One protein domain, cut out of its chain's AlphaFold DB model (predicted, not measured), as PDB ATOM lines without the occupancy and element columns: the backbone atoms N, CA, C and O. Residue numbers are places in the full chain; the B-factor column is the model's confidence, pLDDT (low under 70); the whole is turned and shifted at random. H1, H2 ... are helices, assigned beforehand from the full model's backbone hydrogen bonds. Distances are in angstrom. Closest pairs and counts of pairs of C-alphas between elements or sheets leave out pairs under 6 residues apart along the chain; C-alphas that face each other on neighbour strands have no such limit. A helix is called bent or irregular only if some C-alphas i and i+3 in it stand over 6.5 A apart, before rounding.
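AT A GLANCE: This is residues 176 to 303 and 362 to 391 of the 391 residues of an uncharacterized protein of Crocosphaera chwakensis CCY0110 (UniProt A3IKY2). What shape does the backbone make? Four long helices, H8, H6, H5 and H1, stand side by side in a curved succession, each running opposite ways to the next, while the helical hairpin of H3 and H4 caps the end where H5 begins and H6 ends. Short H7 packs on H6, short H2 sits at the corner after H1, and residues 383 to 391, with the last part of H8, stick out as an arm. What is it made of, and how large is it? The printed part has 158 residues with eight named helices, H1 to H8 in order along the chain, and no named strand; its class is all helix. It is compact, with a radius of gyration of the C-alphas of 17.1 A and spans of 50 by 38 by 35 A.

HOW THE PARTS SIT: What does the longest helix touch? H8, residues 364 to 387, touches H6, residues 264 to 285, closest at the C-alphas of Phe 276 and Ser 371, 5.2 A apart; they run opposite ways at a shallow tilt of 33 degrees, only just short of steep. What else is at H6? With residues 266 to 274 alone, H6 touches H5, residues 240 to 261, in a helical hairpin at a shallow tilt of 34.5 degrees, only just short of steep, and the C-alphas of Ser 260 and Arg 267 are their closest at 3.9 A. H6 also forms a hairpin with H7, residues 290 to 297, closest at the C-alphas of Val 271 and Tyr 296, 6.5 A apart. H5 and H6 are the hubs, touching 4 helices each. What lies beyond H5? With residues 251 to 261 alone, H5 touches H1, residues 176 to 198, at a steep tilt of 39 degrees, opposite ways; the C-alphas of Ser 187 and Phe 258 are the closest at 4.5 A. H3, residues 210 to 224, touches H5, about perpendicular at 84 degrees, with Met 211 and Tyr 243 closest at 5.5 A between C-alphas, and forms a hairpin with H4, residues 233 to 238. H2, residues 203 to 206, and H1 touch only at the corner, the C-alphas of Lys 197 and Trp 204 being closest at 5.4 A. How do the helix backbones run? Every pair of O i and N i+4 is within hydrogen-bond range in H1, H3, H4 and H6, and H2 is too short for such a pair. The counts are 14 of 18 in H5, 18 of 20 in H8 and 1 of 4 in H7, where 4 of 5 pairs of O i and N i+3 are within range.

IN THESE COORDINATES: Where does the printed part begin and end? H1 begins at C-alpha 176 at (151.840, 124.003, 122.967), and H8 ends at C-alpha 387 at (142.070, 100.607, 142.124). How long are the longer helices? From first to last C-alpha H8 measures 33.8 A, H1 33.4 A, H5 33.1 A, H6 30.2 A and H3 20.5 A. Is any helix irregular? H5 is irregular, with C-alphas 255 and 258 7.2 A apart, and has a kink of 39 degrees near residue 255.

THE WHOLE: How far does it reach? The two C-alphas farthest apart are those of Thr 224 and Asn 391, at 59.1 A. Is anything cut out? Residues 304 to 361 are not printed, and C-alphas 303 and 362 are 26.8 A apart across the cut, on the link from H7 to H8. Of the links that are printed whole, H3 to H4 is short and the others are tight. Where is confidence low? The mean pLDDT of the printed part is 88.7, and residues 201 to 202 and 388 to 391 are under 70.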
ATOM      1  N   PHE A 176     152.807 125.091 123.113       89.19
ATOM      2  CA  PHE A 176     151.840 124.003 122.967       89.19
ATOM      3  C   PHE A 176     150.536 124.404 122.255       89.19
ATOM      4  O   PHE A 176     149.753 123.547 121.840       89.19
ATOM      5  N   LEU A 177     150.298 125.703 122.058       91.75
ATOM      6  CA  LEU A 177     149.107 126.205 121.373       91.75
ATOM      7  C   LEU A 177     148.886 125.615 119.957       91.75
ATOM      8  O   LEU A 177     147.740 125.258 119.672       91.75
ATOM      9  N   PRO A 178     149.917 125.405 119.103       91.69
ATOM     10  CA  PRO A 178     149.749 124.697 117.828       91.69
ATOM     11  C   PRO A 178     149.177 123.287 117.990       91.69
ATOM     12  O   PRO A 178     148.263 122.905 117.265       91.69
ATOM     13  N   GLY A 179     149.682 122.526 118.968       92.00
ATOM     14  CA  GLY A 179     149.218 121.167 119.247       92.00
ATOM     15  C   GLY A 179     147.758 121.135 119.680       92.00
ATOM     16  O   GLY A 179     146.994 120.297 119.213       92.00
ATOM     17  N   ARG A 180     147.330 122.094 120.505       91.44
ATOM     18  CA  ARG A 180     145.918 122.221 120.907       91.44
ATOM     19  C   ARG A 180     145.008 122.577 119.743       91.44
ATOM     20  O   ARG A 180     143.953 121.967 119.603       91.44
ATOM     21  N   ALA A 181     145.409 123.547 118.922       93.00
ATOM     22  CA  ALA A 181     144.639 123.943 117.749       93.00
ATOM     23  C   ALA A 181     144.472 122.758 116.784       93.00
ATOM     24  O   ALA A 181     143.364 122.482 116.325       93.00
ATOM     25  N   LEU A 182     145.549 121.993 116.574       93.75
ATOM     26  CA  LEU A 182     145.516 120.774 115.779       93.75
ATOM     27  C   LEU A 182     144.628 119.688 116.412       93.75
ATOM     28  O   LEU A 182     143.862 119.053 115.697       93.75
ATOM     29  N   LEU A 183     144.662 119.505 117.737       94.19
ATOM     30  CA  LEU A 183     143.808 118.537 118.439       94.19
ATOM     31  C   LEU A 183     142.317 118.853 118.279       94.19
ATOM     32  O   LEU A 183     141.521 117.951 118.020       94.19
ATOM     33  N   ILE A 184     141.943 120.128 118.429       94.69
ATOM     34  CA  ILE A 184     140.563 120.600 118.249       94.69
ATOM     35  C   ILE A 184     140.119 120.357 116.810       94.69
ATOM     36  O   ILE A 184     139.040 119.814 116.583       94.69
ATOM     37  N   LEU A 185     140.968 120.706 115.841       95.06
ATOM     38  CA  LEU A 185     140.673 120.487 114.433       95.06
ATOM     39  C   LEU A 185     140.495 118.997 114.116       95.06
ATOM     40  O   LEU A 185     139.492 118.623 113.524       95.06
ATOM     41  N   ILE A 186     141.422 118.137 114.543       93.75
ATOM     42  CA  ILE A 186     141.335 116.683 114.335       93.75
ATOM     43  C   ILE A 186     140.082 116.112 115.002       93.75
ATOM     44  O   ILE A 186     139.394 115.286 114.409       93.75
ATOM     45  N   SER A 187     139.745 116.588 116.199       95.56
ATOM     46  CA  SER A 187     138.512 116.208 116.893       95.56
ATOM     47  C   SER A 187     137.265 116.561 116.104       95.56
ATOM     48  O   SER A 187     136.354 115.743 115.990       95.56
ATOM     49  N   PHE A 188     137.240 117.753 115.518       95.75
ATOM     50  CA  PHE A 188     136.156 118.175 114.648       95.75
ATOM     51  C   PHE A 188     136.095 117.338 113.364       95.75
ATOM     52  O   PHE A 188     135.013 116.942 112.941       95.75
ATOM     53  N   LEU A 189     137.242 117.018 112.754       93.44
ATOM     54  CA  LEU A 189     137.305 116.179 111.555       93.44
ATOM     55  C   LEU A 189     136.771 114.764 111.816       93.44
ATOM     56  O   LEU A 189     135.961 114.273 111.032       93.44
ATOM     57  N   PHE A 190     137.157 114.129 112.927       94.06
ATOM     58  CA  PHE A 190     136.642 112.807 113.294       94.06
ATOM     59  C   PHE A 190     135.150 112.827 113.613       94.06
ATOM     60  O   PHE A 190     134.413 111.987 113.104       94.06
ATOM     61  N   LEU A 191     134.682 113.819 114.373       95.19
ATOM     62  CA  LEU A 191     133.259 113.938 114.670       95.19
ATOM     63  C   LEU A 191     132.433 114.127 113.390       95.19
ATOM     64  O   LEU A 191     131.411 113.468 113.218       95.19
ATOM     65  N   ASN A 192     132.889 114.969 112.458       93.31
ATOM     66  CA  ASN A 192     132.217 115.117 111.166       93.31
ATOM     67  C   ASN A 192     132.248 113.822 110.355       93.31
ATOM     68  O   ASN A 192     131.234 113.467 109.767       93.31
ATOM     69  N   SER A 193     133.370 113.095 110.353       91.38
ATOM     70  CA  SER A 193     133.472 111.778 109.712       91.38
ATOM     71  C   SER A 193     132.393 110.816 110.230       91.38
ATOM     72  O   SER A 193     131.706 110.181 109.428       91.38
ATOM     73  N   ALA A 194     132.163 110.778 111.549       92.88
ATOM     74  CA  ALA A 194     131.095 109.983 112.156       92.88
ATOM     75  C   ALA A 194     129.694 110.466 111.745       92.88
ATOM     76  O   ALA A 194     128.841 109.656 111.378       92.88
ATOM     77  N   ILE A 195     129.453 111.781 111.763       92.12
ATOM     78  CA  ILE A 195     128.166 112.365 111.353       92.12
ATOM     79  C   ILE A 195     127.863 112.025 109.889       92.12
ATOM     80  O   ILE A 195     126.741 111.629 109.583       92.12
ATOM     81  N   PHE A 196     128.844 112.120 108.989       89.12
ATOM     82  CA  PHE A 196     128.669 111.740 107.584       89.12
ATOM     83  C   PHE A 196     128.308 110.262 107.427       89.12
ATOM     84  O   PHE A 196     127.398 109.943 106.668       89.12
ATOM     85  N   LYS A 197     128.948 109.373 108.194       88.31
ATOM     86  CA  LYS A 197     128.645 107.935 108.177       88.31
ATOM     87  C   LYS A 197     127.232 107.600 108.665       88.31
ATOM     88  O   LYS A 197     126.645 106.637 108.183       88.31
ATOM     89  N   VAL A 198     126.692 108.371 109.610       88.62
ATOM     90  CA  VAL A 198     125.396 108.080 110.253       88.62
ATOM     91  C   VAL A 198     124.225 108.843 109.632       88.62
ATOM     92  O   VAL A 198     123.162 108.262 109.447       88.62
ATOM     93  N   ALA A 199     124.383 110.133 109.331       83.94
ATOM     94  CA  ALA A 199     123.268 111.028 109.010       83.94
ATOM     95  C   ALA A 199     123.147 111.370 107.514       83.94
ATOM     96  O   ALA A 199     122.036 111.463 106.998       83.94
ATOM     97  N   PHE A 200     124.263 111.553 106.802       73.00
ATOM     98  CA  PHE A 200     124.278 112.054 105.417       73.00
ATOM     99  C   PHE A 200     124.443 110.923 104.393       73.00
ATOM    100  O   PHE A 200     125.409 110.886 103.639       73.00
ATOM    101  N   GLY A 201     123.491 109.990 104.405       63.34
ATOM    102  CA  GLY A 201     123.466 108.791 103.558       63.34
ATOM    103  C   GLY A 201     123.265 107.522 104.380       63.34
ATOM    104  O   GLY A 201     122.552 106.621 103.964       63.34
ATOM    105  N   GLY A 202     123.801 107.488 105.606       65.50
ATOM    106  CA  GLY A 202     123.514 106.445 106.597       65.50
ATOM    107  C   GLY A 202     123.950 105.034 106.199       65.50
ATOM    108  O   GLY A 202     123.681 104.096 106.942       65.50
ATOM    109  N   ASP A 203     124.636 104.871 105.065       76.81
ATOM    110  CA  ASP A 203     125.054 103.578 104.515       76.81
ATOM    111  C   ASP A 203     125.822 102.733 105.531       76.81
ATOM    112  O   ASP A 203     125.691 101.513 105.552       76.81
ATOM    113  N   TRP A 204     126.551 103.393 106.437       82.12
ATOM    114  CA  TRP A 204     127.226 102.724 107.538       82.12
ATOM    115  C   TRP A 204     126.205 101.955 108.396       82.12
ATOM    116  O   TRP A 204     126.295 100.745 108.531       82.12
ATOM    117  N   LEU A 205     125.148 102.593 108.892       80.06
ATOM    118  CA  LEU A 205     124.152 101.887 109.707       80.06
ATOM    119  C   LEU A 205     123.161 101.041 108.892       80.06
ATOM    120  O   LEU A 205     122.564 100.118 109.443       80.06
ATOM    121  N   ASN A 206     122.981 101.347 107.606       83.69
ATOM    122  CA  ASN A 206     121.960 100.720 106.768       83.69
ATOM    123  C   ASN A 206     122.412  99.395 106.130       83.69
ATOM    124  O   ASN A 206     121.568  98.540 105.864       83.69
ATOM    125  N   TYR A 207     123.716  99.194 105.910       86.12
ATOM    126  CA  TYR A 207     124.253  97.996 105.255       86.12
ATOM    127  C   TYR A 207     125.145  97.192 106.207       86.12
ATOM    128  O   TYR A 207     126.336  97.465 106.376       86.12
ATOM    129  N   SER A 208     124.574  96.148 106.817       82.25
ATOM    130  CA  SER A 208     125.279  95.296 107.787       82.25
ATOM    131  C   SER A 208     126.500  94.575 107.206       82.25
ATOM    132  O   SER A 208     127.426  94.233 107.938       82.25
ATOM    133  N   ASP A 209     126.514  94.338 105.897       87.25
ATOM    134  CA  ASP A 209     127.580  93.669 105.153       87.25
ATOM    135  C   ASP A 209     128.640  94.637 104.604       87.25
ATOM    136  O   ASP A 209     129.671  94.193 104.102       87.25
ATOM    137  N   MET A 210     128.457  95.954 104.746       88.69
ATOM    138  CA  MET A 210     129.358  96.958 104.176       88.69
ATOM    139  C   MET A 210     130.818  96.742 104.590       88.69
ATOM    140  O   MET A 210     131.708  96.808 103.747       88.69
ATOM    141  N   MET A 211     131.084  96.443 105.867       89.38
ATOM    142  CA  MET A 211     132.456  96.208 106.338       89.38
ATOM    143  C   MET A 211     133.035  94.890 105.802       89.38
ATOM    144  O   MET A 211     134.217  94.829 105.469       89.38
ATOM    145  N   SER A 212     132.203  93.853 105.660       90.81
ATOM    146  CA  SER A 212     132.586  92.592 105.014       90.81
ATOM    147  C   SER A 212     132.987  92.824 103.552       90.81
ATOM    148  O   SER A 212     134.091  92.456 103.143       90.81
ATOM    149  N   ASN A 213     132.151  93.547 102.804       91.38
ATOM    150  CA  ASN A 213     132.434  93.942 101.426       91.38
ATOM    151  C   ASN A 213     133.686  94.823 101.340       91.38
ATOM    152  O   ASN A 213     134.482  94.675 100.416       91.38
ATOM    153  N   PHE A 214     133.914  95.700 102.322       90.06
ATOM    154  CA  PHE A 214     135.100  96.551 102.365       90.06
ATOM    155  C   PHE A 214     136.396  95.740 102.510       90.06
ATOM    156  O   PHE A 214     137.358  96.025 101.800       90.06
ATOM    157  N   PHE A 215     136.422  94.698 103.354       91.38
ATOM    158  CA  PHE A 215     137.574  93.787 103.448       91.38
ATOM    159  C   PHE A 215     137.894  93.123 102.104       91.38
ATOM    160  O   PHE A 215     139.058  93.077 101.704       91.38
ATOM    161  N   LEU A 216     136.876  92.622 101.398       93.12
ATOM    162  CA  LEU A 216     137.059  91.936 100.118       93.12
ATOM    163  C   LEU A 216     137.481  92.903  99.007       93.12
ATOM    164  O   LEU A 216     138.477  92.657  98.327       93.12
ATOM    165  N   ASN A 217     136.782  94.032  98.872       92.38
ATOM    166  CA  ASN A 217     137.062  95.035  97.846       92.38
ATOM    167  C   ASN A 217     138.470  95.613  97.994       92.38
ATOM    168  O   ASN A 217     139.184  95.737  97.003       92.38
ATOM    169  N   ARG A 218     138.918  95.896  99.223       90.44
ATOM    170  CA  ARG A 218     140.284  96.384  99.454       90.44
ATOM    171  C   ARG A 218     141.346  95.353  99.103       90.44
ATOM    172  O   ARG A 218     142.419  95.733  98.655       90.44
ATOM    173  N   ASN A 219     141.051  94.063  99.245       90.31
ATOM    174  CA  ASN A 219     141.975  93.012  98.829       90.31
ATOM    175  C   ASN A 219     142.060  92.894  97.297       90.31
ATOM    176  O   ASN A 219     143.136  92.661  96.755       90.31
ATOM    177  N   ILE A 220     140.942  93.102  96.591       91.00
ATOM    178  CA  ILE A 220     140.913  93.167  95.119       91.00
ATOM    179  C   ILE A 220     141.691  94.388  94.620       91.00
ATOM    180  O   ILE A 220     142.514  94.273  93.711       91.00
ATOM    181  N   GLU A 221     141.467  95.555  95.225       88.69
ATOM    182  CA  GLU A 221     142.255  96.754  94.937       88.69
ATOM    183  C   GLU A 221     143.743  96.511  95.221       88.69
ATOM    184  O   GLU A 221     144.577  96.829  94.378       88.69
ATOM    185  N   ALA A 222     144.082  95.891  96.358       87.19
ATOM    186  CA  ALA A 222     145.460  95.541  96.687       87.19
ATOM    187  C   ALA A 222     146.091  94.658  95.600       87.19
ATOM    188  O   ALA A 222     147.185  94.969  95.141       87.19
ATOM    189  N   ALA A 223     145.381  93.637  95.110       88.38
ATOM    190  CA  ALA A 223     145.842  92.810  93.992       88.38
ATOM    191  C   ALA A 223     146.044  93.619  92.700       88.38
ATOM    192  O   ALA A 223     147.033  93.434  91.997       88.38
ATOM    193  N   THR A 224     145.122  94.539  92.402       87.00
ATOM    194  CA  THR A 224     145.154  95.375  91.188       87.00
ATOM    195  C   THR A 224     146.345  96.334  91.185       87.00
ATOM    196  O   THR A 224     146.911  96.618  90.133       87.00
ATOM    197  N   TYR A 225     146.741  96.818  92.363       81.12
ATOM    198  CA  TYR A 225     147.847  97.757  92.543       81.12
ATOM    199  C   TYR A 225     149.175  97.089  92.943       81.12
ATOM    200  O   TYR A 225     150.094  97.796  93.365       81.12
ATOM    201  N   ASP A 226     149.278  95.759  92.832       84.25
ATOM    202  CA  ASP A 226     150.462  94.982  93.238       84.25
ATOM    203  C   ASP A 226     150.913  95.321  94.679       84.25
ATOM    204  O   ASP A 226     152.072  95.631  94.987       84.25
ATOM    205  N   LEU A 227     149.928  95.366  95.582       82.44
ATOM    206  CA  LEU A 227     150.099  95.585  97.014       82.44
ATOM    207  C   LEU A 227     150.010  94.251  97.769       82.44
ATOM    208  O   LEU A 227     149.329  93.328  97.317       82.44
ATOM    209  N   PRO A 228     150.641  94.145  98.957       83.12
ATOM    210  CA  PRO A 228     150.505  92.966  99.801       83.12
ATOM    211  C   PRO A 228     149.036  92.649 100.083       83.12
ATOM    212  O   PRO A 228     148.302  93.474 100.629       83.12
ATOM    213  N   LEU A 229     148.623  91.435  99.724       87.44
ATOM    214  CA  LEU A 229     147.271  90.962  99.979       87.44
ATOM    215  C   LEU A 229     147.080  90.682 101.462       87.44
ATOM    216  O   LEU A 229     147.923  90.064 102.121       87.44
ATOM    217  N   ASN A 230     145.911  91.046 101.970       88.94
ATOM    218  CA  ASN A 230     145.502  90.594 103.280       88.94
ATOM    219  C   ASN A 230     144.887  89.195 103.168       88.94
ATOM    220  O   ASN A 230     143.693  89.030 102.915       88.94
ATOM    221  N   TRP A 231     145.705  88.170 103.389       90.00
ATOM    222  CA  TRP A 231     145.280  86.767 103.384       90.00
ATOM    223  C   TRP A 231     144.171  86.446 104.403       90.00
ATOM    224  O   TRP A 231     143.436  85.479 104.216       90.00
ATOM    225  N   LEU A 232     143.998  87.271 105.445       92.69
ATOM    226  CA  LEU A 232     142.922  87.122 106.428       92.69
ATOM    227  C   LEU A 232     141.602  87.757 105.980       92.69
ATOM    228  O   LEU A 232     140.579  87.500 106.611       92.69
ATOM    229  N   ALA A 233     141.580  88.569 104.917       92.44
ATOM    230  CA  ALA A 233     140.371  89.285 104.509       92.44
ATOM    231  C   ALA A 233     139.161  88.362 104.256       92.44
ATOM    232  O   ALA A 233     138.093  88.702 104.763       92.44
ATOM    233  N   PRO A 234     139.285  87.186 103.592       93.06
ATOM    234  CA  PRO A 234     138.153  86.268 103.421       93.06
ATOM    235  C   PRO A 234     137.606  85.726 104.748       93.06
ATOM    236  O   PRO A 234     136.400  85.594 104.924       93.06
ATOM    237  N   PHE A 235     138.487  85.433 105.709       95.06
ATOM    238  CA  PHE A 235     138.077  84.984 107.039       95.06
ATOM    239  C   PHE A 235     137.377  86.111 107.812       95.06
ATOM    240  O   PHE A 235     136.314  85.906 108.400       95.06
ATOM    241  N   MET A 236     137.942  87.321 107.789       93.19
ATOM    242  CA  MET A 236     137.388  88.480 108.492       93.19
ATOM    243  C   MET A 236     136.040  88.923 107.918       93.19
ATOM    244  O   MET A 236     135.137  89.251 108.685       93.19
ATOM    245  N   SER A 237     135.873  88.874 106.593       93.44
ATOM    246  CA  SER A 237     134.613  89.211 105.923       93.44
ATOM    247  C   SER A 237     133.501  88.207 106.252       93.44
ATOM    248  O   SER A 237     132.332  88.571 106.355       93.44
ATOM    249  N   GLN A 238     133.850  86.941 106.481       94.69
ATOM    250  CA  GLN A 238     132.893  85.886 106.826       94.69
ATOM    251  C   GLN A 238     132.613  85.770 108.328       94.69
ATOM    252  O   GLN A 238     131.724  85.016 108.716       94.69
ATOM    253  N   THR A 239     133.330  86.509 109.182       95.19
ATOM    254  CA  THR A 239     133.200  86.411 110.642       95.19
ATOM    255  C   THR A 239     132.417  87.608 111.204       95.19
ATOM    256  O   THR A 239     133.005  88.682 111.362       95.19
ATOM    257  N   PRO A 240     131.127  87.451 111.588       91.88
ATOM    258  CA  PRO A 240     130.272  88.554 112.048       91.88
ATOM    259  C   PRO A 240     130.863  89.392 113.165       91.88
ATOM    260  O   PRO A 240     130.812  90.617 113.120       91.88
ATOM    261  N   PHE A 241     131.489  88.743 114.143       92.88
ATOM    262  CA  PHE A 241     132.099  89.445 115.263       92.88
ATOM    263  C   PHE A 241     133.217  90.406 114.827       92.88
ATOM    264  O   PHE A 241     133.352  91.483 115.401       92.88
ATOM    265  N   ILE A 242     133.989  90.047 113.796       91.62
ATOM    266  CA  ILE A 242     135.097  90.873 113.309       91.62
ATOM    267  C   ILE A 242     134.552  92.065 112.533       91.62
ATOM    268  O   ILE A 242     134.819  93.202 112.916       91.62
ATOM    269  N   TYR A 243     133.758  91.840 111.481       88.44
ATOM    270  CA  TYR A 243     133.317  92.958 110.648       88.44
ATOM    271  C   TYR A 243     132.325  93.879 111.380       88.44
ATOM    272  O   TYR A 243     132.451  95.095 111.245       88.44
ATOM    273  N   LEU A 244     131.413  93.358 112.218       89.06
ATOM    274  CA  LEU A 244     130.539  94.194 113.060       89.06
ATOM    275  C   LEU A 244     131.340  94.907 114.156       89.06
ATOM    276  O   LEU A 244     131.081  96.071 114.463       89.06
ATOM    277  N   GLY A 245     132.350  94.242 114.723       90.81
ATOM    278  CA  GLY A 245     133.261  94.842 115.694       90.81
ATOM    279  C   GLY A 245     134.026  96.027 115.105       90.81
ATOM    280  O   GLY A 245     134.010  97.114 115.682       90.81
ATOM    281  N   SER A 246     134.639  95.861 113.928       89.69
ATOM    282  CA  SER A 246     135.322  96.934 113.188       89.69
ATOM    283  C   SER A 246     134.370  98.072 112.822       89.69
ATOM    284  O   SER A 246     134.724  99.248 112.942       89.69
ATOM    285  N   HIS A 247     133.145  97.727 112.430       88.38
ATOM    286  CA  HIS A 247     132.093  98.673 112.097       88.38
ATOM    287  C   HIS A 247     131.746  99.606 113.266       88.38
ATOM    288  O   HIS A 247     131.841 100.830 113.141       88.38
ATOM    289  N   LEU A 248     131.400  99.021 114.418       90.25
ATOM    290  CA  LEU A 248     131.049  99.754 115.634       90.25
ATOM    291  C   LEU A 248     132.252 100.496 116.211       90.25
ATOM    292  O   LEU A 248     132.127 101.649 116.609       90.25
ATOM    293  N   THR A 249     133.429  99.866 116.223       91.62
ATOM    294  CA  THR A 249     134.646 100.477 116.775       91.62
ATOM    295  C   THR A 249     135.032 101.729 116.000       91.62
ATOM    296  O   THR A 249     135.373 102.730 116.623       91.62
ATOM    297  N   THR A 250     134.922 101.709 114.667       91.94
ATOM    298  CA  THR A 250     135.167 102.894 113.832       91.94
ATOM    299  C   THR A 250     134.224 104.023 114.221       91.94
ATOM    300  O   THR A 250     134.672 105.127 114.519       91.94
ATOM    301  N   LEU A 251     132.922 103.733 114.295       92.31
ATOM    302  CA  LEU A 251     131.923 104.747 114.608       92.31
ATOM    303  C   LEU A 251     132.103 105.318 116.021       92.31
ATOM    304  O   LEU A 251     132.066 106.534 116.203       92.31
ATOM    305  N   LEU A 252     132.333 104.458 117.016       94.50
ATOM    306  CA  LEU A 252     132.577 104.872 118.398       94.50
ATOM    307  C   LEU A 252     133.850 105.714 118.500       94.50
ATOM    308  O   LEU A 252     133.832 106.771 119.127       94.50
ATOM    309  N   PHE A 253     134.942 105.276 117.873       95.31
ATOM    310  CA  PHE A 253     136.201 106.011 117.882       95.31
ATOM    311  C   PHE A 253     136.027 107.418 117.305       95.31
ATOM    312  O   PHE A 253     136.359 108.392 117.976       95.31
ATOM    313  N   GLU A 254     135.460 107.533 116.105       94.88
ATOM    314  CA  GLU A 254     135.267 108.822 115.441       94.88
ATOM    315  C   GLU A 254     134.300 109.732 116.214       94.88
ATOM    316  O   GLU A 254     134.579 110.918 116.400       94.88
ATOM    317  N   THR A 255     133.204 109.167 116.737       95.62
ATOM    318  CA  THR A 255     132.197 109.905 117.517       95.62
ATOM    319  C   THR A 255     132.767 110.423 118.828       95.62
ATOM    320  O   THR A 255     132.450 111.537 119.222       95.62
ATOM    321  N   PHE A 256     133.593 109.635 119.520       96.88
ATOM    322  CA  PHE A 256     134.095 109.986 120.848       96.88
ATOM    323  C   PHE A 256     135.484 110.625 120.840       96.88
ATOM    324  O   PHE A 256     135.933 111.078 121.893       96.88
ATOM    325  N   PHE A 257     136.153 110.747 119.686       95.56
ATOM    326  CA  PHE A 257     137.487 111.349 119.619       95.56
ATOM    327  C   PHE A 257     137.525 112.773 120.185       95.56
ATOM    328  O   PHE A 257     138.534 113.171 120.769       95.56
ATOM    329  N   PHE A 258     136.430 113.539 120.099       95.56
ATOM    330  CA  PHE A 258     136.371 114.884 120.683       95.56
ATOM    331  C   PHE A 258     136.611 114.900 122.196       95.56
ATOM    332  O   PHE A 258     137.069 115.910 122.718       95.56
ATOM    333  N   LEU A 259     136.386 113.791 122.910       94.19
ATOM    334  CA  LEU A 259     136.710 113.693 124.335       94.19
ATOM    335  C   LEU A 259     138.215 113.871 124.598       94.19
ATOM    336  O   LEU A 259     138.600 114.255 125.703       94.19
ATOM    337  N   SER A 260     139.074 113.667 123.591       93.75
ATOM    338  CA  SER A 260     140.515 113.941 123.668       93.75
ATOM    339  C   SER A 260     140.835 115.394 124.041       93.75
ATOM    340  O   SER A 260     141.885 115.650 124.625       93.75
ATOM    341  N   VAL A 261     139.933 116.351 123.792       92.19
ATOM    342  CA  VAL A 261     140.154 117.766 124.140       92.19
ATOM    343  C   VAL A 261     139.938 118.063 125.624       92.19
ATOM    344  O   VAL A 261     140.283 119.154 126.070       92.19
ATOM    345  N   ILE A 262     139.357 117.132 126.389       88.88
ATOM    346  CA  ILE A 262     138.915 117.365 127.771       88.88
ATOM    347  C   ILE A 262     140.101 117.455 128.731       88.88
ATOM    348  O   ILE A 262     140.163 118.352 129.568       88.88
ATOM    349  N   ASN A 263     141.022 116.493 128.659       88.25
ATOM    350  CA  ASN A 263     142.239 116.488 129.462       88.25
ATOM    351  C   ASN A 263     143.316 115.594 128.838       88.25
ATOM    352  O   ASN A 263     143.026 114.710 128.033       88.25
ATOM    353  N   ARG A 264     144.556 115.777 129.296       86.56
ATOM    354  CA  ARG A 264     145.739 115.045 128.829       86.56
ATOM    355  C   ARG A 264     145.614 113.519 128.883       86.56
ATOM    356  O   ARG A 264     146.037 112.856 127.951       86.56
ATOM    357  N   LYS A 265     145.019 112.941 129.929       87.12
ATOM    358  CA  LYS A 265     144.921 111.472 130.048       87.12
ATOM    359  C   LYS A 265     143.974 110.888 129.008       87.12
ATOM    360  O   LYS A 265     144.287 109.881 128.385       87.12
ATOM    361  N   ILE A 266     142.828 111.540 128.820       90.31
ATOM    362  CA  ILE A 266     141.859 111.147 127.795       90.31
ATOM    363  C   ILE A 266     142.470 111.362 126.405       90.31
ATOM    364  O   ILE A 266     142.370 110.475 125.564       90.31
ATOM    365  N   ARG A 267     143.177 112.478 126.182       91.69
ATOM    366  CA  ARG A 267     143.953 112.714 124.958       91.69
ATOM    367  C   ARG A 267     144.916 111.569 124.666       91.69
ATOM    368  O   ARG A 267     144.853 111.008 123.581       91.69
ATOM    369  N   ASP A 268     145.784 111.228 125.615       90.69
ATOM    370  CA  ASP A 268     146.818 110.209 125.425       90.69
ATOM    371  C   ASP A 268     146.182 108.843 125.113       90.69
ATOM    372  O   ASP A 268     146.634 108.149 124.204       90.69
ATOM    373  N   PHE A 269     145.066 108.507 125.776       92.94
ATOM    374  CA  PHE A 269     144.258 107.331 125.442       92.94
ATOM    375  C   PHE A 269     143.739 107.366 123.997       92.94
ATOM    376  O   PHE A 269     143.997 106.432 123.242       92.94
ATOM    377  N   PHE A 270     143.055 108.434 123.578       94.62
ATOM    378  CA  PHE A 270     142.514 108.531 122.216       94.62
ATOM    379  C   PHE A 270     143.602 108.593 121.142       94.62
ATOM    380  O   PHE A 270     143.404 108.053 120.059       94.62
ATOM    381  N   VAL A 271     144.757 109.199 121.427       91.94
ATOM    382  CA  VAL A 271     145.917 109.201 120.525       91.94
ATOM    383  C   VAL A 271     146.483 107.788 120.367       91.94
ATOM    384  O   VAL A 271     146.737 107.361 119.241       91.94
ATOM    385  N   ALA A 272     146.623 107.029 121.457       91.88
ATOM    386  CA  ALA A 272     147.059 105.637 121.381       91.88
ATOM    387  C   ALA A 272     146.046 104.759 120.628       91.88
ATOM    388  O   ALA A 272     146.437 103.983 119.757       91.88
ATOM    389  N   VAL A 273     144.744 104.934 120.896       94.00
ATOM    390  CA  VAL A 273     143.672 104.261 120.146       94.00
ATOM    391  C   VAL A 273     143.710 104.654 118.669       94.00
ATOM    392  O   VAL A 273     143.549 103.780 117.827       94.00
ATOM    393  N   ALA A 274     143.981 105.916 118.324       93.19
ATOM    394  CA  ALA A 274     144.092 106.357 116.936       93.19
ATOM    395  C   ALA A 274     145.266 105.696 116.208       93.19
ATOM    396  O   ALA A 274     145.108 105.222 115.088       93.19
ATOM    397  N   LEU A 275     146.439 105.628 116.843       92.12
ATOM    398  CA  LEU A 275     147.601 104.942 116.272       92.12
ATOM    399  C   LEU A 275     147.336 103.449 116.081       92.12
ATOM    400  O   LEU A 275     147.712 102.891 115.052       92.12
ATOM    401  N   PHE A 276     146.668 102.811 117.043       93.06
ATOM    402  CA  PHE A 276     146.233 101.425 116.915       93.06
ATOM    403  C   PHE A 276     145.223 101.255 115.772       93.06
ATOM    404  O   PHE A 276     145.423 100.409 114.908       93.06
ATOM    405  N   PHE A 277     144.191 102.098 115.720       92.56
ATOM    406  CA  PHE A 277     143.159 102.102 114.685       92.56
ATOM    407  C   PHE A 277     143.755 102.247 113.281       92.56
ATOM    408  O   PHE A 277     143.454 101.448 112.399       92.56
ATOM    409  N   HIS A 278     144.657 103.210 113.074       91.81
ATOM    410  CA  HIS A 278     145.307 103.398 111.774       91.81
ATOM    411  C   HIS A 278     146.278 102.273 111.427       91.81
ATOM    412  O   HIS A 278     146.351 101.896 110.263       91.81
ATOM    413  N   ALA A 279     146.973 101.691 112.410       91.50
ATOM    414  CA  ALA A 279     147.816 100.522 112.175       91.50
ATOM    415  C   ALA A 279     146.993  99.293 111.771       91.50
ATOM    416  O   ALA A 279     147.354  98.608 110.818       91.50
ATOM    417  N   VAL A 280     145.858  99.055 112.433       90.56
ATOM    418  CA  VAL A 280     144.897  98.022 112.027       90.56
ATOM    419  C   VAL A 280     144.387  98.306 110.618       90.56
ATOM    420  O   VAL A 280     144.394  97.402 109.794       90.56
ATOM    421  N   ASN A 281     144.032  99.551 110.291       89.25
ATOM    422  CA  ASN A 281     143.561  99.878 108.947       89.25
ATOM    423  C   ASN A 281     144.633  99.687 107.868       89.25
ATOM    424  O   ASN A 281     144.339  99.156 106.796       89.25
ATOM    425  N   GLY A 282     145.875 100.076 108.156       88.25
ATOM    426  CA  GLY A 282     147.011  99.879 107.263       88.25
ATOM    427  C   GLY A 282     147.303  98.400 107.017       88.25
ATOM    428  O   GLY A 282     147.510  98.004 105.877       88.25
ATOM    429  N   LEU A 283     147.256  97.571 108.063       88.50
ATOM    430  CA  LEU A 283     147.519  96.133 107.956       88.50
ATOM    431  C   LEU A 283     146.340  95.347 107.368       88.50
ATOM    432  O   LEU A 283     146.551  94.385 106.636       88.50
ATOM    433  N   TRP A 284     145.101  95.713 107.705       88.75
ATOM    434  CA  TRP A 284     143.918  94.929 107.341       88.75
ATOM    435  C   TRP A 284     143.259  95.385 106.044       88.75
ATOM    436  O   TRP A 284     142.769  94.548 105.288       88.75
ATOM    437  N   PHE A 285     143.227  96.688 105.780       84.31
ATOM    438  CA  PHE A 285     142.593  97.247 104.583       84.31
ATOM    439  C   PHE A 285     143.609  97.732 103.550       84.31
ATOM    440  O   PHE A 285     143.201  98.191 102.489       84.31
ATOM    441  N   VAL A 286     144.914  97.665 103.848       81.94
ATOM    442  CA  VAL A 286     145.977  98.198 102.974       81.94
ATOM    443  C   VAL A 286     145.754  99.695 102.676       81.94
ATOM    444  O   VAL A 286     146.179 100.235 101.657       81.94
ATOM    445  N   VAL A 287     145.067 100.397 103.587       77.94
ATOM    446  CA  VAL A 287     144.769 101.827 103.468       77.94
ATOM    447  C   VAL A 287     145.835 102.607 104.220       77.94
ATOM    448  O   VAL A 287     145.908 102.571 105.450       77.94
ATOM    449  N   SER A 288     146.651 103.361 103.489       73.00
ATOM    450  CA  SER A 288     147.670 104.212 104.090       73.00
ATOM    451  C   SER A 288     147.093 105.559 104.506       73.00
ATOM    452  O   SER A 288     147.065 106.533 103.762       73.00
ATOM    453  N   VAL A 289     146.690 105.644 105.772       79.06
ATOM    454  CA  VAL A 289     146.434 106.935 106.436       79.06
ATOM    455  C   VAL A 289     147.721 107.491 107.055       79.06
ATOM    456  O   VAL A 289     147.694 108.336 107.940       79.06
ATOM    457  N   THR A 290     148.882 107.024 106.599       83.94
ATOM    458  CA  THR A 290     150.193 107.334 107.172       83.94
ATOM    459  C   THR A 290     150.441 108.830 107.390       83.94
ATOM    460  O   THR A 290     150.925 109.196 108.457       83.94
ATOM    461  N   PRO A 291     150.057 109.735 106.474       86.12
ATOM    462  CA  PRO A 291     150.233 111.177 106.658       86.12
ATOM    463  C   PRO A 291     149.518 111.746 107.891       86.12
ATOM    464  O   PRO A 291     150.009 112.705 108.481       86.12
ATOM    465  N   ILE A 292     148.402 111.154 108.339       88.19
ATOM    466  CA  ILE A 292     147.712 111.609 109.557       88.19
ATOM    467  C   ILE A 292     148.517 111.286 110.818       88.19
ATOM    468  O   ILE A 292     148.391 111.976 111.829       88.19
ATOM    469  N   MET A 293     149.388 110.274 110.761       88.56
ATOM    470  CA  MET A 293     150.167 109.833 111.911       88.56
ATOM    471  C   MET A 293     151.051 110.929 112.476       88.56
ATOM    472  O   MET A 293     151.175 111.068 113.693       88.56
ATOM    473  N   ILE A 294     151.650 111.730 111.592       93.12
ATOM    474  CA  ILE A 294     152.540 112.805 112.015       93.12
ATOM    475  C   ILE A 294     151.798 113.855 112.842       93.12
ATOM    476  O   ILE A 294     152.388 114.477 113.718       93.12
ATOM    477  N   SER A 295     150.481 113.991 112.649       92.50
ATOM    478  CA  SER A 295     149.662 114.883 113.465       92.50
ATOM    479  C   SER A 295     149.536 114.405 114.906       92.50
ATOM    480  O   SER A 295     149.425 115.233 115.802       92.50
ATOM    481  N   TYR A 296     149.615 113.096 115.158       91.69
ATOM    482  CA  TYR A 296     149.693 112.566 116.519       91.69
ATOM    483  C   TYR A 296     151.081 112.740 117.135       91.69
ATOM    484  O   TYR A 296     151.204 112.845 118.356       91.69
ATOM    485  N   GLY A 297     152.117 112.829 116.295       92.25
ATOM    486  CA  GLY A 297     153.495 113.044 116.722       92.25
ATOM    487  C   GLY A 297     153.661 114.293 117.588       92.25
ATOM    488  O   GLY A 297     154.464 114.277 118.510       92.25
ATOM    489  N   ILE A 298     152.863 115.344 117.386       92.69
ATOM    490  CA  ILE A 298     152.954 116.575 118.190       92.69
ATOM    491  C   ILE A 298     152.610 116.373 119.678       92.69
ATOM    492  O   ILE A 298     152.975 117.204 120.506       92.69
ATOM    493  N   PHE A 299     151.905 115.290 120.026       92.31
ATOM    494  CA  PHE A 299     151.491 114.980 121.400       92.31
ATOM    495  C   PHE A 299     152.467 114.050 122.131       92.31
ATOM    496  O   PHE A 299     152.261 113.742 123.304       92.31
ATOM    497  N   ILE A 300     153.520 113.592 121.453       91.38
ATOM    498  CA  ILE A 300     154.559 112.752 122.046       91.38
ATOM    499  C   ILE A 300     155.516 113.632 122.863       91.38
ATOM    500  O   ILE A 300     155.907 114.715 122.426       91.38
ATOM    501  N   ASN A 301     155.927 113.148 124.040       92.56
ATOM    502  CA  ASN A 301     156.967 113.790 124.847       92.56
ATOM    503  C   ASN A 301     158.365 113.533 124.251       92.56
ATOM    504  O   ASN A 301     159.157 112.760 124.796       92.56
ATOM    505  N   TRP A 302     158.648 114.145 123.102       94.62
ATOM    506  CA  TRP A 302     159.932 114.042 122.412       94.62
ATOM    507  C   TRP A 302     161.115 114.468 123.272       94.62
ATOM    508  O   TRP A 302     162.170 113.844 123.188       94.62
ATOM    509  N   GLN A 303     160.943 115.496 124.103       94.81
ATOM    510  CA  GLN A 303     161.972 115.954 125.025       94.81
ATOM    511  C   GLN A 303     162.321 114.844 126.016       94.81
ATOM    512  O   GLN A 303     163.482 114.465 126.120       94.81
ATOM    513  N   THR A 362     154.927  99.286 104.620       85.69
ATOM    514  CA  THR A 362     155.612  98.502 105.658       85.69
ATOM    515  C   THR A 362     155.766  99.231 106.986       85.69
ATOM    516  O   THR A 362     155.978  98.573 108.003       85.69
ATOM    517  N   ILE A 363     155.605 100.560 107.027       88.38
ATOM    518  CA  ILE A 363     155.735 101.342 108.269       88.38
ATOM    519  C   ILE A 363     154.800 100.837 109.380       88.38
ATOM    520  O   ILE A 363     155.129 100.923 110.564       88.38
ATOM    521  N   TRP A 364     153.658 100.245 109.026       89.12
ATOM    522  CA  TRP A 364     152.694  99.735 109.997       89.12
ATOM    523  C   TRP A 364     153.190  98.515 110.780       89.12
ATOM    524  O   TRP A 364     152.761  98.333 111.918       89.12
ATOM    525  N   TYR A 365     154.131  97.731 110.238       88.69
ATOM    526  CA  TYR A 365     154.705  96.576 110.935       88.69
ATOM    527  C   TYR A 365     155.436  96.954 112.226       88.69
ATOM    528  O   TYR A 365     155.154  96.328 113.247       88.69
ATOM    529  N   PRO A 366     156.330  97.964 112.253       89.50
ATOM    530  CA  PRO A 366     156.885  98.452 113.508       89.50
ATOM    531  C   PRO A 366     155.879  99.282 114.316       89.50
ATOM    532  O   PRO A 366     155.869  99.168 115.536       89.50
ATOM    533  N   ILE A 367     155.006 100.085 113.693       89.62
ATOM    534  CA  ILE A 367     154.053 100.935 114.440       89.62
ATOM    535  C   ILE A 367     153.077 100.105 115.277       89.62
ATOM    536  O   ILE A 367     152.772 100.483 116.405       89.62
ATOM    537  N   PHE A 368     152.565  98.999 114.739       91.88
ATOM    538  CA  PHE A 368     151.541  98.183 115.387       91.88
ATOM    539  C   PHE A 368     151.936  97.650 116.781       91.88
ATOM    540  O   PHE A 368     151.197  97.896 117.736       91.88
ATOM    541  N   PRO A 369     153.091  96.985 116.984       93.44
ATOM    542  CA  PRO A 369     153.506  96.562 118.319       93.44
ATOM    543  C   PRO A 369     153.760  97.751 119.256       93.44
ATOM    544  O   PRO A 369     153.436  97.663 120.442       93.44
ATOM    545  N   PHE A 370     154.270  98.884 118.750       89.88
ATOM    546  CA  PHE A 370     154.431 100.093 119.564       89.88
ATOM    547  C   PHE A 370     153.085 100.677 120.009       89.88
ATOM    548  O   PHE A 370     152.944 101.048 121.175       89.88
ATOM    549  N   SER A 371     152.087 100.737 119.122       90.25
ATOM    550  CA  SER A 371     150.762 101.267 119.454       90.25
ATOM    551  C   SER A 371     150.033 100.372 120.456       90.25
ATOM    552  O   SER A 371     149.441 100.889 121.403       90.25
ATOM    553  N   ILE A 372     150.165  99.046 120.334       93.62
ATOM    554  CA  ILE A 372     149.664  98.087 121.329       93.62
ATOM    555  C   ILE A 372     150.349  98.294 122.679       93.62
ATOM    556  O   ILE A 372     149.668  98.442 123.694       93.62
ATOM    557  N   GLY A 373     151.685  98.319 122.708       91.50
ATOM    558  CA  GLY A 373     152.442  98.501 123.946       91.50
ATOM    559  C   GLY A 373     152.059  99.800 124.654       91.50
ATOM    560  O   GLY A 373     151.801  99.801 125.858       91.50
ATOM    561  N   TRP A 374     151.931 100.893 123.901       89.12
ATOM    562  CA  TRP A 374     151.514 102.180 124.447       89.12
ATOM    563  C   TRP A 374     150.072 102.153 124.974       89.12
ATOM    564  O   TRP A 374     149.826 102.597 126.098       89.12
ATOM    565  N   LEU A 375     149.134 101.574 124.220       91.38
ATOM    566  CA  LEU A 375     147.742 101.429 124.647       91.38
ATOM    567  C   LEU A 375     147.635 100.617 125.946       91.38
ATOM    568  O   LEU A 375     146.944 101.034 126.876       91.38
ATOM    569  N   ILE A 376     148.368  99.504 126.053       93.12
ATOM    570  CA  ILE A 376     148.417  98.675 127.265       93.12
ATOM    571  C   ILE A 376     148.950  99.479 128.455       93.12
ATOM    572  O   ILE A 376     148.357  99.435 129.533       93.12
ATOM    573  N   LEU A 377     150.034 100.238 128.281       90.62
ATOM    574  CA  LEU A 377     150.602 101.059 129.356       90.62
ATOM    575  C   LEU A 377     149.614 102.121 129.854       90.62
ATOM    576  O   LEU A 377     149.478 102.303 131.067       90.62
ATOM    577  N   ILE A 378     148.888 102.777 128.943       89.38
ATOM    578  CA  ILE A 378     147.843 103.745 129.301       89.38
ATOM    579  C   ILE A 378     146.707 103.056 130.060       89.38
ATOM    580  O   ILE A 378     146.279 103.552 131.101       89.38
ATOM    581  N   LEU A 379     146.240 101.897 129.586       90.19
ATOM    582  CA  LEU A 379     145.197 101.130 130.268       90.19
ATOM    583  C   LEU A 379     145.636 100.727 131.682       90.19
ATOM    584  O   LEU A 379     144.872 100.904 132.629       90.19
ATOM    585  N   ILE A 380     146.874 100.255 131.858       91.38
ATOM    586  CA  ILE A 380     147.429  99.910 133.175       91.38
ATOM    587  C   ILE A 380     147.437 101.127 134.109       91.38
ATOM    588  O   ILE A 380     147.039 100.998 135.269       91.38
ATOM    589  N   ASP A 381     147.868 102.301 133.636       85.88
ATOM    590  CA  ASP A 381     147.852 103.528 134.443       85.88
ATOM    591  C   ASP A 381     146.419 103.932 134.834       85.88
ATOM    592  O   ASP A 381     146.142 104.207 136.007       85.88
ATOM    593  N   LEU A 382     145.477 103.868 133.889       85.31
ATOM    594  CA  LEU A 382     144.059 104.128 134.147       85.31
ATOM    595  C   LEU A 382     143.490 103.161 135.201       85.31
ATOM    596  O   LEU A 382     142.857 103.607 136.162       85.31
ATOM    597  N   PHE A 383     143.766 101.857 135.094       87.88
ATOM    598  CA  PHE A 383     143.307 100.854 136.060       87.88
ATOM    599  C   PHE A 383     143.935 101.024 137.444       87.88
ATOM    600  O   PHE A 383     143.230 100.921 138.451       87.88
ATOM    601  N   ARG A 384     145.239 101.329 137.532       86.69
ATOM    602  CA  ARG A 384     145.904 101.612 138.817       86.69
ATOM    603  C   ARG A 384     145.218 102.773 139.527       86.69
ATOM    604  O   ARG A 384     144.878 102.663 140.702       86.69
ATOM    605  N   GLN A 385     144.929 103.847 138.800       81.25
ATOM    606  CA  GLN A 385     144.241 105.013 139.351       81.25
ATOM    607  C   GLN A 385     142.799 104.727 139.780       81.25
ATOM    608  O   GLN A 385     142.291 105.434 140.646       81.25
ATOM    609  N   LEU A 386     142.129 103.735 139.189       81.50
ATOM    610  CA  LEU A 386     140.808 103.282 139.631       81.50
ATOM    611  C   LEU A 386     140.899 102.402 140.884       81.50
ATOM    612  O   LEU A 386     140.102 102.577 141.800       81.50
ATOM    613  N   ARG A 387     141.897 101.514 140.977       77.38
ATOM    614  CA  ARG A 387     142.070 100.607 142.124       77.38
ATOM    615  C   ARG A 387     142.412 101.344 143.421       77.38
ATOM    616  O   ARG A 387     141.858 101.021 144.464       77.38
ATOM    617  N   PHE A 388     143.249 102.380 143.357       67.00
ATOM    618  CA  PHE A 388     143.565 103.233 144.515       67.00
ATOM    619  C   PHE A 388     142.412 104.168 144.944       67.00
ATOM    620  O   PHE A 388     142.620 105.028 145.794       67.00
ATOM    621  N   LYS A 389     141.212 104.046 144.353       53.47
ATOM    622  CA  LYS A 389     140.008 104.808 144.738       53.47
ATOM    623  C   LYS A 389     138.984 103.997 145.542       53.47
ATOM    624  O   LYS A 389     137.975 104.573 145.931       53.47
ATOM    625  N   VAL A 390     139.200 102.692 145.733       56.50
ATOM    626  CA  VAL A 390     138.235 101.786 146.397       56.50
ATOM    627  C   VAL A 390     138.611 101.488 147.860       56.50
ATOM    628  O   VAL A 390     137.812 100.910 148.589       56.50
ATOM    629  N   ASN A 391     139.778 101.956 148.307       47.69
ATOM    630  CA  ASN A 391     140.193 101.983 149.712       47.69
ATOM    631  C   ASN A 391     140.221 103.431 150.197       47.69
ATOM    632  O   ASN A 391     139.940 103.649 151.393       47.69
TER     633      ASN A 391